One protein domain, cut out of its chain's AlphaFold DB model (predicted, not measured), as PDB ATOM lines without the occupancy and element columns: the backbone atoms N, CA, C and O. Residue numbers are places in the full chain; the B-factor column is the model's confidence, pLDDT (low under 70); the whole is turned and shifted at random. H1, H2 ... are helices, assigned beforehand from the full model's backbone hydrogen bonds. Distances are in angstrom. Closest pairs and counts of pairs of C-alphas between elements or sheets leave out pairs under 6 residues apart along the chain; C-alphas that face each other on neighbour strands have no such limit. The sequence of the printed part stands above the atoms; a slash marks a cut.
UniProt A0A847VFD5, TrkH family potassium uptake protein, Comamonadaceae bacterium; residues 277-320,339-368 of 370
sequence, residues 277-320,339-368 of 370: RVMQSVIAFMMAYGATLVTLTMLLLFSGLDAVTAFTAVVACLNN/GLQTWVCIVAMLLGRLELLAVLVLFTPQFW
ATOM      1  N   ARG A 277      16.441 -17.034 -46.378       79.44
ATOM      2  CA  ARG A 277      15.924 -15.718 -45.979       79.44
ATOM      3  C   ARG A 277      17.041 -14.720 -45.668       79.44
ATOM      4  O   ARG A 277      16.942 -13.561 -46.049       79.44
ATOM      5  N   VAL A 278      18.113 -15.166 -45.005       80.06
ATOM      6  CA  VAL A 278      19.274 -14.310 -44.709       80.06
ATOM      7  C   VAL A 278      19.980 -13.926 -46.006       80.06
ATOM      8  O   VAL A 278      20.330 -12.764 -46.186       80.06
ATOM      9  N   MET A 279      20.133 -14.873 -46.935       83.75
ATOM     10  CA  MET A 279      20.734 -14.593 -48.238       83.75
ATOM     11  C   MET A 279      19.916 -13.569 -49.039       83.75
ATOM     12  O   MET A 279      20.476 -12.609 -49.564       83.75
ATOM     13  N   GLN A 280      18.590 -13.720 -49.070       82.94
ATOM     14  CA  GLN A 280      17.688 -12.758 -49.708       82.94
ATOM     15  C   GLN A 280      17.781 -11.369 -49.063       82.94
ATOM     16  O   GLN A 280      17.861 -10.374 -49.780       82.94
ATOM     17  N   SER A 281      17.847 -11.285 -47.727       81.50
ATOM     18  CA  SER A 281      18.073 -10.013 -47.026       81.50
ATOM     19  C   SER A 281      19.396  -9.350 -47.424       81.50
ATOM     20  O   SER A 281      19.431  -8.134 -47.599       81.50
ATOM     21  N   VAL A 282      20.475 -10.122 -47.597       85.38
ATOM     22  CA  VAL A 282      21.778  -9.591 -48.033       85.38
ATOM     23  C   VAL A 282      21.706  -9.058 -49.466       85.38
ATOM     24  O   VAL A 282      22.207  -7.968 -49.731       85.38
ATOM     25  N   ILE A 283      21.042  -9.770 -50.380       87.56
ATOM     26  CA  ILE A 283      20.853  -9.307 -51.765       87.56
ATOM     27  C   ILE A 283      20.006  -8.025 -51.795       87.56
ATOM     28  O   ILE A 283      20.378  -7.060 -52.460       87.56
ATOM     29  N   ALA A 284      18.910  -7.974 -51.031       85.06
ATOM     30  CA  ALA A 284      18.077  -6.778 -50.907       85.06
ATOM     31  C   ALA A 284      18.866  -5.574 -50.369       85.06
ATOM     32  O   ALA A 284      18.744  -4.472 -50.904       85.06
ATOM     33  N   PHE A 285      19.724  -5.792 -49.368       84.31
ATOM     34  CA  PHE A 285      20.630  -4.763 -48.859       84.31
ATOM     35  C   PHE A 285      21.570  -4.242 -49.956       84.31
ATOM     36  O   PHE A 285      21.701  -3.031 -50.107       84.31
ATOM     37  N   MET A 286      22.180  -5.124 -50.757       88.06
ATOM     38  CA  MET A 286      23.081  -4.718 -51.845       88.06
ATOM     39  C   MET A 286      22.376  -3.923 -52.943       88.06
ATOM     40  O   MET A 286      22.933  -2.943 -53.434       88.06
ATOM     41  N   MET A 287      21.149  -4.307 -53.306       90.19
ATOM     42  CA  MET A 287      20.349  -3.555 -54.276       90.19
ATOM     43  C   MET A 287      20.020  -2.153 -53.757       90.19
ATOM     44  O   MET A 287      20.215  -1.170 -54.470       90.19
ATOM     45  N   ALA A 288      19.582  -2.044 -52.500       88.25
ATOM     46  CA  ALA A 288      19.274  -0.759 -51.881       88.25
ATOM     47  C   ALA A 288      20.525   0.123 -51.718       88.25
ATOM     48  O   ALA A 288      20.467   1.330 -51.964       88.25
ATOM     49  N   TYR A 289      21.664  -0.481 -51.361       90.00
ATOM     50  CA  TYR A 289      22.955   0.198 -51.263       90.00
ATOM     51  C   TYR A 289      23.382   0.756 -52.624       90.00
ATOM     52  O   TYR A 289      23.683   1.942 -52.728       90.00
ATOM     53  N   GLY A 290      23.332  -0.065 -53.681       94.19
ATOM     54  CA  GLY A 290      23.653   0.362 -55.044       94.19
ATOM     55  C   GLY A 290      22.725   1.468 -55.553       94.19
ATOM     56  O   GLY A 290      23.200   2.463 -56.094       94.19
ATOM     57  N   ALA A 291      21.415   1.349 -55.316       94.12
ATOM     58  CA  ALA A 291      20.445   2.378 -55.690       94.12
ATOM     59  C   ALA A 291      20.703   3.710 -54.966       94.12
ATOM     60  O   ALA A 291      20.694   4.768 -55.597       94.12
ATOM     61  N   THR A 292      20.985   3.662 -53.661       93.94
ATOM     62  CA  THR A 292      21.349   4.851 -52.872       93.94
ATOM     63  C   THR A 292      22.633   5.484 -53.396       93.94
ATOM     64  O   THR A 292      22.667   6.690 -53.626       93.94
ATOM     65  N   LEU A 293      23.665   4.672 -53.639       95.75
ATOM     66  CA  LEU A 293      24.952   5.132 -54.149       95.75
ATOM     67  C   LEU A 293      24.792   5.868 -55.485       95.75
ATOM     68  O   LEU A 293      25.274   6.993 -55.625       95.75
ATOM     69  N   VAL A 294      24.074   5.271 -56.442       96.88
ATOM     70  CA  VAL A 294      23.813   5.882 -57.753       96.88
ATOM     71  C   VAL A 294      23.011   7.172 -57.596       96.88
ATOM     72  O   VAL A 294      23.406   8.199 -58.140       96.88
ATOM     73  N   THR A 295      21.930   7.151 -56.816       96.88
ATOM     74  CA  THR A 295      21.041   8.312 -56.652       96.88
ATOM     75  C   THR A 295      21.779   9.509 -56.059       96.88
ATOM     76  O   THR A 295      21.730  10.604 -56.616       96.88
ATOM     77  N   LEU A 296      22.508   9.312 -54.958       97.06
ATOM     78  CA  LEU A 296      23.250  10.391 -54.305       97.06
ATOM     79  C   LEU A 296      24.408  10.892 -55.181       97.06
ATOM     80  O   LEU A 296      24.667  12.093 -55.213       97.06
ATOM     81  N   THR A 297      25.057  10.001 -55.942       97.50
ATOM     82  CA  THR A 297      26.117  10.398 -56.886       97.50
ATOM     83  C   THR A 297      25.546  11.266 -58.005       97.50
ATOM     84  O   THR A 297      26.112  12.310 -58.318       97.50
ATOM     85  N   MET A 298      24.394  10.887 -58.570       97.62
ATOM     86  CA  MET A 298      23.716  11.687 -59.595       97.62
ATOM     87  C   MET A 298      23.279  13.057 -59.063       97.62
ATOM     88  O   MET A 298      23.379  14.042 -59.788       97.62
ATOM     89  N   LEU A 299      22.851  13.154 -57.798       97.12
ATOM     90  CA  LEU A 299      22.519  14.441 -57.173       97.12
ATOM     91  C   LEU A 299      23.744  15.355 -57.024       97.12
ATOM     92  O   LEU A 299      23.647  16.553 -57.289       97.12
ATOM     93  N   LEU A 300      24.897  14.805 -56.634       96.81
ATOM     94  CA  LEU A 300      26.140  15.576 -56.555       96.81
ATOM     95  C   LEU A 300      26.640  16.009 -57.940       96.81
ATOM     96  O   LEU A 300      27.024  17.166 -58.102       96.81
ATOM     97  N   LEU A 301      26.554  15.138 -58.946       96.88
ATOM     98  CA  LEU A 301      26.855  15.493 -60.339       96.88
ATOM     99  C   LEU A 301      25.935  16.602 -60.858       96.88
ATOM    100  O   LEU A 301      26.400  17.567 -61.455       96.88
ATOM    101  N   PHE A 302      24.632  16.508 -60.579       96.06
ATOM    102  CA  PHE A 302      23.659  17.536 -60.953       96.06
ATOM    103  C   PHE A 302      23.962  18.895 -60.303       96.06
ATOM    104  O   PHE A 302      23.681  19.937 -60.887       96.06
ATOM    105  N   SER A 303      24.577  18.896 -59.117       94.81
ATOM    106  CA  SER A 303      25.019  20.125 -58.448       94.81
ATOM    107  C   SER A 303      26.267  20.774 -59.067       94.81
ATOM    108  O   SER A 303      26.637  21.866 -58.642       94.81
ATOM    109  N   GLY A 304      26.911  20.118 -60.042       93.56
ATOM    110  CA  GLY A 304      28.078  20.631 -60.762       93.56
ATOM    111  C   GLY A 304      29.435  20.076 -60.317       93.56
ATOM    112  O   GLY A 304      30.449  20.555 -60.813       93.56
ATOM    113  N   LEU A 305      29.480  19.086 -59.414       95.06
ATOM    114  CA  LEU A 305      30.737  18.408 -59.060       95.06
ATOM    115  C   LEU A 305      31.210  17.495 -60.195       95.06
ATOM    116  O   LEU A 305      30.395  16.901 -60.906       95.06
ATOM    117  N   ASP A 306      32.527  17.329 -60.327       95.38
ATOM    118  CA  ASP A 306      33.095  16.360 -61.258       95.38
ATOM    119  C   ASP A 306      32.809  14.913 -60.816       95.38
ATOM    120  O   ASP A 306      32.504  14.622 -59.657       95.38
ATOM    121  N   ALA A 307      32.921  13.977 -61.759       94.69
ATOM    122  CA  ALA A 307      32.559  12.583 -61.528       94.69
ATOM    123  C   ALA A 307      33.401  11.887 -60.455       94.69
ATOM    124  O   ALA A 307      32.867  11.044 -59.728       94.69
ATOM    125  N   VAL A 308      34.688  12.224 -60.330       94.19
ATOM    126  CA  VAL A 308      35.572  11.586 -59.348       94.19
ATOM    127  C   VAL A 308      35.222  12.089 -57.955       94.19
ATOM    128  O   VAL A 308      34.998  11.270 -57.059       94.19
ATOM    129  N   THR A 309      35.099  13.404 -57.768       95.19
ATOM    130  CA  THR A 309      34.701  13.977 -56.478       95.19
ATOM    131  C   THR A 309      33.287  13.567 -56.089       95.19
ATOM    132  O   THR A 309      33.099  13.100 -54.969       95.19
ATOM    133  N   ALA A 310      32.307  13.628 -56.993       96.69
ATOM    134  CA  ALA A 310      30.932  13.229 -56.687       96.69
ATOM    135  C   ALA A 310      30.838  11.757 -56.255       96.69
ATOM    136  O   ALA A 310      30.278  11.452 -55.202       96.69
ATOM    137  N   PHE A 311      31.413  10.834 -57.035       96.44
ATOM    138  CA  PHE A 311      31.354   9.407 -56.720       96.44
ATOM    139  C   PHE A 311      32.087   9.091 -55.414       96.44
ATOM    140  O   PHE A 311      31.533   8.441 -54.526       96.44
ATOM    141  N   THR A 312      33.319   9.577 -55.261       95.94
ATOM    142  CA  THR A 312      34.127   9.257 -54.077       95.94
ATOM    143  C   THR A 312      33.626   9.945 -52.813       95.94
ATOM    144  O   THR A 312      33.696   9.323 -51.757       95.94
ATOM    145  N   ALA A 313      33.035  11.144 -52.899       96.44
ATOM    146  CA  ALA A 313      32.363  11.789 -51.771       96.44
ATOM    147  C   ALA A 313      31.186  10.944 -51.269       96.44
ATOM    148  O   ALA A 313      31.068  10.703 -50.069       96.44
ATOM    149  N   VAL A 314      30.332  10.438 -52.169       97.06
ATOM    150  CA  VAL A 314      29.206   9.584 -51.758       97.06
ATOM    151  C   VAL A 314      29.706   8.266 -51.183       97.06
ATOM    152  O   VAL A 314      29.212   7.860 -50.135       97.06
ATOM    153  N   VAL A 315      30.688   7.608 -51.808       96.38
ATOM    154  CA  VAL A 315      31.256   6.361 -51.268       96.38
ATOM    155  C   VAL A 315      31.877   6.599 -49.886       96.38
ATOM    156  O   VAL A 315      31.632   5.815 -48.965       96.38
ATOM    157  N   ALA A 316      32.642   7.677 -49.712       95.69
ATOM    158  CA  ALA A 316      33.282   8.007 -48.446       95.69
ATOM    159  C   ALA A 316      32.255   8.330 -47.355       95.69
ATOM    160  O   ALA A 316      32.352   7.795 -46.248       95.69
ATOM    161  N   CYS A 317      31.235   9.134 -47.663       95.62
ATOM    162  CA  CYS A 317      30.176   9.475 -46.720       95.62
ATOM    163  C   CYS A 317      29.281   8.273 -46.394       95.62
ATOM    164  O   CYS A 317      29.064   7.981 -45.225       95.62
ATOM    165  N   LEU A 318      28.804   7.527 -47.392       94.69
ATOM    166  CA  LEU A 318      27.899   6.389 -47.189       94.69
ATOM    167  C   LEU A 318      28.553   5.259 -46.382       94.69
ATOM    168  O   LEU A 318      27.878   4.559 -45.630       94.69
ATOM    169  N   ASN A 319      29.867   5.077 -46.509       93.69
ATOM    170  CA  ASN A 319      30.606   4.092 -45.718       93.69
ATOM    171  C   ASN A 319      31.226   4.678 -44.442       93.69
ATOM    172  O   ASN A 319      31.791   3.919 -43.657       93.69
ATOM    173  N   ASN A 320      31.083   5.986 -44.203       93.31
ATOM    174  CA  ASN A 320      31.708   6.722 -43.101       93.31
ATOM    175  C   ASN A 320      33.237   6.551 -43.046       93.31
ATOM    176  O   ASN A 320      33.795   6.354 -41.975       93.31
ATOM    177  N   GLY A 339      26.178  24.428 -50.169       93.25
ATOM    178  CA  GLY A 339      25.150  24.037 -49.194       93.25
ATOM    179  C   GLY A 339      24.412  22.746 -49.568       93.25
ATOM    180  O   GLY A 339      24.290  21.846 -48.740       93.25
ATOM    181  N   LEU A 340      23.975  22.619 -50.828       93.69
ATOM    182  CA  LEU A 340      23.292  21.416 -51.324       93.69
ATOM    183  C   LEU A 340      24.193  20.174 -51.234       93.69
ATOM    184  O   LEU A 340      23.769  19.141 -50.724       93.69
ATOM    185  N   GLN A 341      25.443  20.294 -51.686       95.62
ATOM    186  CA  GLN A 341      26.433  19.212 -51.681       95.62
ATOM    187  C   GLN A 341      26.703  18.716 -50.255       95.62
ATOM    188  O   GLN A 341      26.666  17.515 -49.990       95.62
ATOM    189  N   THR A 342      26.865  19.647 -49.310       94.88
ATOM    190  CA  THR A 342      27.067  19.328 -47.892       94.88
ATOM    191  C   THR A 342      25.865  18.579 -47.304       94.88
ATOM    192  O   THR A 342      26.046  17.586 -46.600       94.88
ATOM    193  N   TRP A 343      24.632  18.995 -47.617       95.88
ATOM    194  CA  TRP A 343      23.422  18.296 -47.164       95.88
ATOM    195  C   TRP A 343      23.310  16.877 -47.721       95.88
ATOM    196  O   TRP A 343      22.971  15.956 -46.975       95.88
ATOM    197  N   VAL A 344      23.646  16.678 -48.997       96.44
ATOM    198  CA  VAL A 344      23.680  15.341 -49.609       96.44
ATOM    199  C   VAL A 344      24.694  14.443 -48.890       96.44
ATOM    200  O   VAL A 344      24.359  13.312 -48.538       96.44
ATOM    201  N   CYS A 345      25.890  14.955 -48.577       96.06
ATOM    202  CA  CYS A 345      26.893  14.232 -47.788       96.06
ATOM    203  C   CYS A 345      26.399  13.884 -46.370       96.06
ATOM    204  O   CYS A 345      26.621  12.766 -45.903       96.06
ATOM    205  N   ILE A 346      25.689  14.795 -45.691       95.12
ATOM    206  CA  ILE A 346      25.098  14.537 -44.363       95.12
ATOM    207  C   ILE A 346      24.083  13.392 -44.430       95.12
ATOM    208  O   ILE A 346      24.137  12.471 -43.610       95.12
ATOM    209  N   VAL A 347      23.185  13.418 -45.419       94.00
ATOM    210  CA  VAL A 347      22.197  12.349 -45.627       94.00
ATOM    211  C   VAL A 347      22.892  11.021 -45.934       94.00
ATOM    212  O   VAL A 347      22.519   9.998 -45.360       94.00
ATOM    213  N   ALA A 348      23.933  11.031 -46.771       94.81
ATOM    214  CA  ALA A 348      24.722   9.841 -47.084       94.81
ATOM    215  C   ALA A 348      25.341   9.211 -45.821       94.81
ATOM    216  O   ALA A 348      25.166   8.014 -45.590       94.81
ATOM    217  N   MET A 349      25.991  10.016 -44.969       93.50
ATOM    218  CA  MET A 349      26.570   9.546 -43.700       93.50
ATOM    219  C   MET A 349      25.510   8.956 -42.770       93.50
ATOM    220  O   MET A 349      25.707   7.886 -42.189       93.50
ATOM    221  N   LEU A 350      24.353   9.614 -42.660       90.12
ATOM    222  CA  LEU A 350      23.257   9.161 -41.806       90.12
ATOM    223  C   LEU A 350      22.671   7.821 -42.282       90.12
ATOM    224  O   LEU A 350      22.496   6.913 -41.468       90.12
ATOM    225  N   LEU A 351      22.442   7.664 -43.591       88.06
ATOM    226  CA  LEU A 351      21.990   6.402 -44.191       88.06
ATOM    227  C   LEU A 351      23.004   5.271 -43.981       88.06
ATOM    228  O   LEU A 351      22.618   4.139 -43.680       88.06
ATOM    229  N   GLY A 352      24.293   5.584 -44.101       84.94
ATOM    230  CA  GLY A 352      25.380   4.647 -43.838       84.94
ATOM    231  C   GLY A 352      25.447   4.188 -42.384       84.94
ATOM    232  O   GLY A 352      25.652   3.007 -42.102       84.94
ATOM    233  N   ARG A 353      25.268   5.123 -41.442       83.88
ATOM    234  CA  ARG A 353      25.424   4.868 -40.001       83.88
ATOM    235  C   ARG A 353      24.219   4.147 -39.386       83.88
ATOM    236  O   ARG A 353      24.407   3.358 -38.465       83.88
ATOM    237  N   LEU A 354      23.004   4.397 -39.881       75.06
ATOM    238  CA  LEU A 354      21.751   3.863 -39.324       75.06
ATOM    239  C   LEU A 354      21.294   2.525 -39.931       75.06
ATOM    240  O   LEU A 354      20.163   2.121 -39.685       75.06
ATOM    241  N   GLU A 355      22.163   1.829 -40.674       71.75
ATOM    242  CA  GLU A 355      21.831   0.624 -41.451       71.75
ATOM    243  C   GLU A 355      20.723   0.900 -42.486       71.75
ATOM    244  O   GLU A 355      19.532   0.911 -42.186       71.75
ATOM    245  N   LEU A 356      21.135   1.087 -43.742       74.81
ATOM    246  CA  LEU A 356      20.346   1.581 -44.879       74.81
ATOM    247  C   LEU A 356      18.873   1.119 -44.935       74.81
ATOM    248  O   LEU A 356      17.967   1.927 -45.127       74.81
ATOM    249  N   LEU A 357      18.614  -0.178 -44.732       71.50
ATOM    250  CA  LEU A 357      17.259  -0.739 -44.771       71.50
ATOM    251  C   LEU A 357      16.367  -0.247 -43.624       71.50
ATOM    252  O   LEU A 357      15.176  -0.049 -43.842       71.50
ATOM    253  N   ALA A 358      16.912  -0.031 -42.426       71.31
ATOM    254  CA  ALA A 358      16.137   0.448 -41.285       71.31
ATOM    255  C   ALA A 358      15.570   1.848 -41.548       71.31
ATOM    256  O   ALA A 358      14.422   2.118 -41.201       71.31
ATOM    257  N   VAL A 359      16.340   2.707 -42.222       73.44
ATOM    258  CA  VAL A 359      15.881   4.045 -42.615       73.44
ATOM    259  C   VAL A 359      14.914   3.972 -43.795       73.44
ATOM    260  O   VAL A 359      13.850   4.582 -43.746       73.44
ATOM    261  N   LEU A 360      15.232   3.196 -44.838       72.38
ATOM    262  CA  LEU A 360      14.379   3.092 -46.030       72.38
ATOM    263  C   LEU A 360      12.987   2.522 -45.725       72.38
ATOM    264  O   LEU A 360      12.005   2.956 -46.325       72.38
ATOM    265  N   VAL A 361      12.876   1.601 -44.764       74.88
ATOM    266  CA  VAL A 361      11.583   1.046 -44.333       74.88
ATOM    267  C   VAL A 361      10.654   2.129 -43.772       74.88
ATOM    268  O   VAL A 361       9.448   2.052 -44.003       74.88
ATOM    269  N   LEU A 362      11.175   3.182 -43.130       74.56
ATOM    270  CA  LEU A 362      10.354   4.295 -42.625       74.56
ATOM    271  C   LEU A 362       9.631   5.056 -43.745       74.56
ATOM    272  O   LEU A 362       8.607   5.685 -43.492       74.56
ATOM    273  N   PHE A 363      10.125   4.983 -44.980       78.69
ATOM    274  CA  PHE A 363       9.486   5.604 -46.142       78.69
ATOM    275  C   PHE A 363       8.489   4.676 -46.849       78.69
ATOM    276  O   PHE A 363       7.830   5.089 -47.802       78.69
ATOM    277  N   THR A 364       8.341   3.429 -46.392       77.00
ATOM    278  CA  THR A 364       7.374   2.488 -46.968       77.00
ATOM    279  C   THR A 364       6.000   2.645 -46.305       77.00
ATOM    280  O   THR A 364       5.908   2.615 -45.076       77.00
ATOM    281  N   PRO A 365       4.899   2.782 -47.072       77.69
ATOM    282  CA  PRO A 365       3.556   2.927 -46.502       77.69
ATOM    283  C   PRO A 365       3.146   1.775 -45.576       77.69
ATOM    284  O   PRO A 365       2.397   1.982 -44.624       77.69
ATOM    285  N   GLN A 366       3.649   0.567 -45.840       81.62
ATOM    286  CA  GLN A 366       3.383  -0.641 -45.059       81.62
ATOM    287  C   GLN A 366       3.924  -0.551 -43.627       81.62
ATOM    288  O   GLN A 366       3.377  -1.195 -42.742       81.62
ATOM    289  N   PHE A 367       4.966   0.247 -43.375       74.44
ATOM    290  CA  PHE A 367       5.455   0.475 -42.014       74.44
ATOM    291  C   PHE A 367       4.434   1.248 -41.161       74.44
ATOM    292  O   PHE A 367       4.304   1.000 -39.965       74.44
ATOM    293  N   TRP A 368       3.686   2.162 -41.787       83.12
ATOM    294  CA  TRP A 368       2.734   3.053 -41.113       83.12
ATOM    295  C   TRP A 368       1.305   2.516 -41.073       83.12
ATOM    296  O   TRP A 368       0.514   2.927 -40.225       83.12
TER     297      TRP A 368
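Overview. This is residues 277 to 320 and 339 to 368 of the 370 residues of the protein "TrkH family potassium uptake protein" of Comamonadaceae bacterium (UniProt A0A847VFD5). One long helix, H1, makes the longest axis, and two shorter helices, H2 and H3, pack on its later half, the three forming a bundle in which H2 folds back on H1 as a hairpin. The short H4 crosses H1 nearer its beginning, and from there a tail, residues 361 to 368 with tiny H5, sticks out to one side. The printed part has 74 residues with five named helices, in the order H1, H2, H3, H4, H5, and no named strand; the class is all helix. It is only just compact, close to loose, with a radius of gyration of the C-alphas of 13.1 A, and its outline of 40 by 26 by 19 A is only just elongated.

Arrangement. H1, residues 277 to 302, is the hub, touching three helices. With residues 293 to 301 alone it touches H2, residues 307 to 319, at a steep tilt of 41 degrees, opposite ways; the closest C-alphas, of Thr 297 and Phe 311, are 5.3 A apart. With residues 296 to 300 alone it touches H3, residues 339 to 353, at a shallow tilt of 10 degrees, opposite ways; the closest C-alphas are those of Leu 300 and Gln 341, 6.1 A. H2 and H3 touch at a steep tilt of 38 degrees, the same way, closest at the C-alphas of Leu 318 and Gly 352, 4.5 A. H4, residues 356 to 361, touches residues 285 to 289 of H1 about perpendicular, at 86 degrees, closest at the C-alphas of Phe 285 and Leu 357, 6.7 A. H5, residues 365 to 368, is apart from H1, H2 and H3. In H1, H2, H3 and H4 every O i to N i+4 pair is within hydrogen-bond range; H5 is too short for such a pair.

Along the chain. H1 measures 37.3 A from C-alpha 277 at (15.924, -15.718, -45.979) to C-alpha 302 at (23.659, 17.536, -60.953). H2 measures 18.1 A, H3 21.3 A, H4 8.8 A and H5 5.5 A, ending with C-alpha 368 at (2.734, 3.053, -41.113).

Size, cuts and confidence. The C-alphas farthest apart, of Arg 277 and Gly 304, are 41.1 A apart. Residues 321 to 338 are not printed, and C-alphas 320 and 339 across the cut are 19.5 A apart. The links printed whole are tight. No printed residue is under 70 in pLDDT; H4 has a mean of 73.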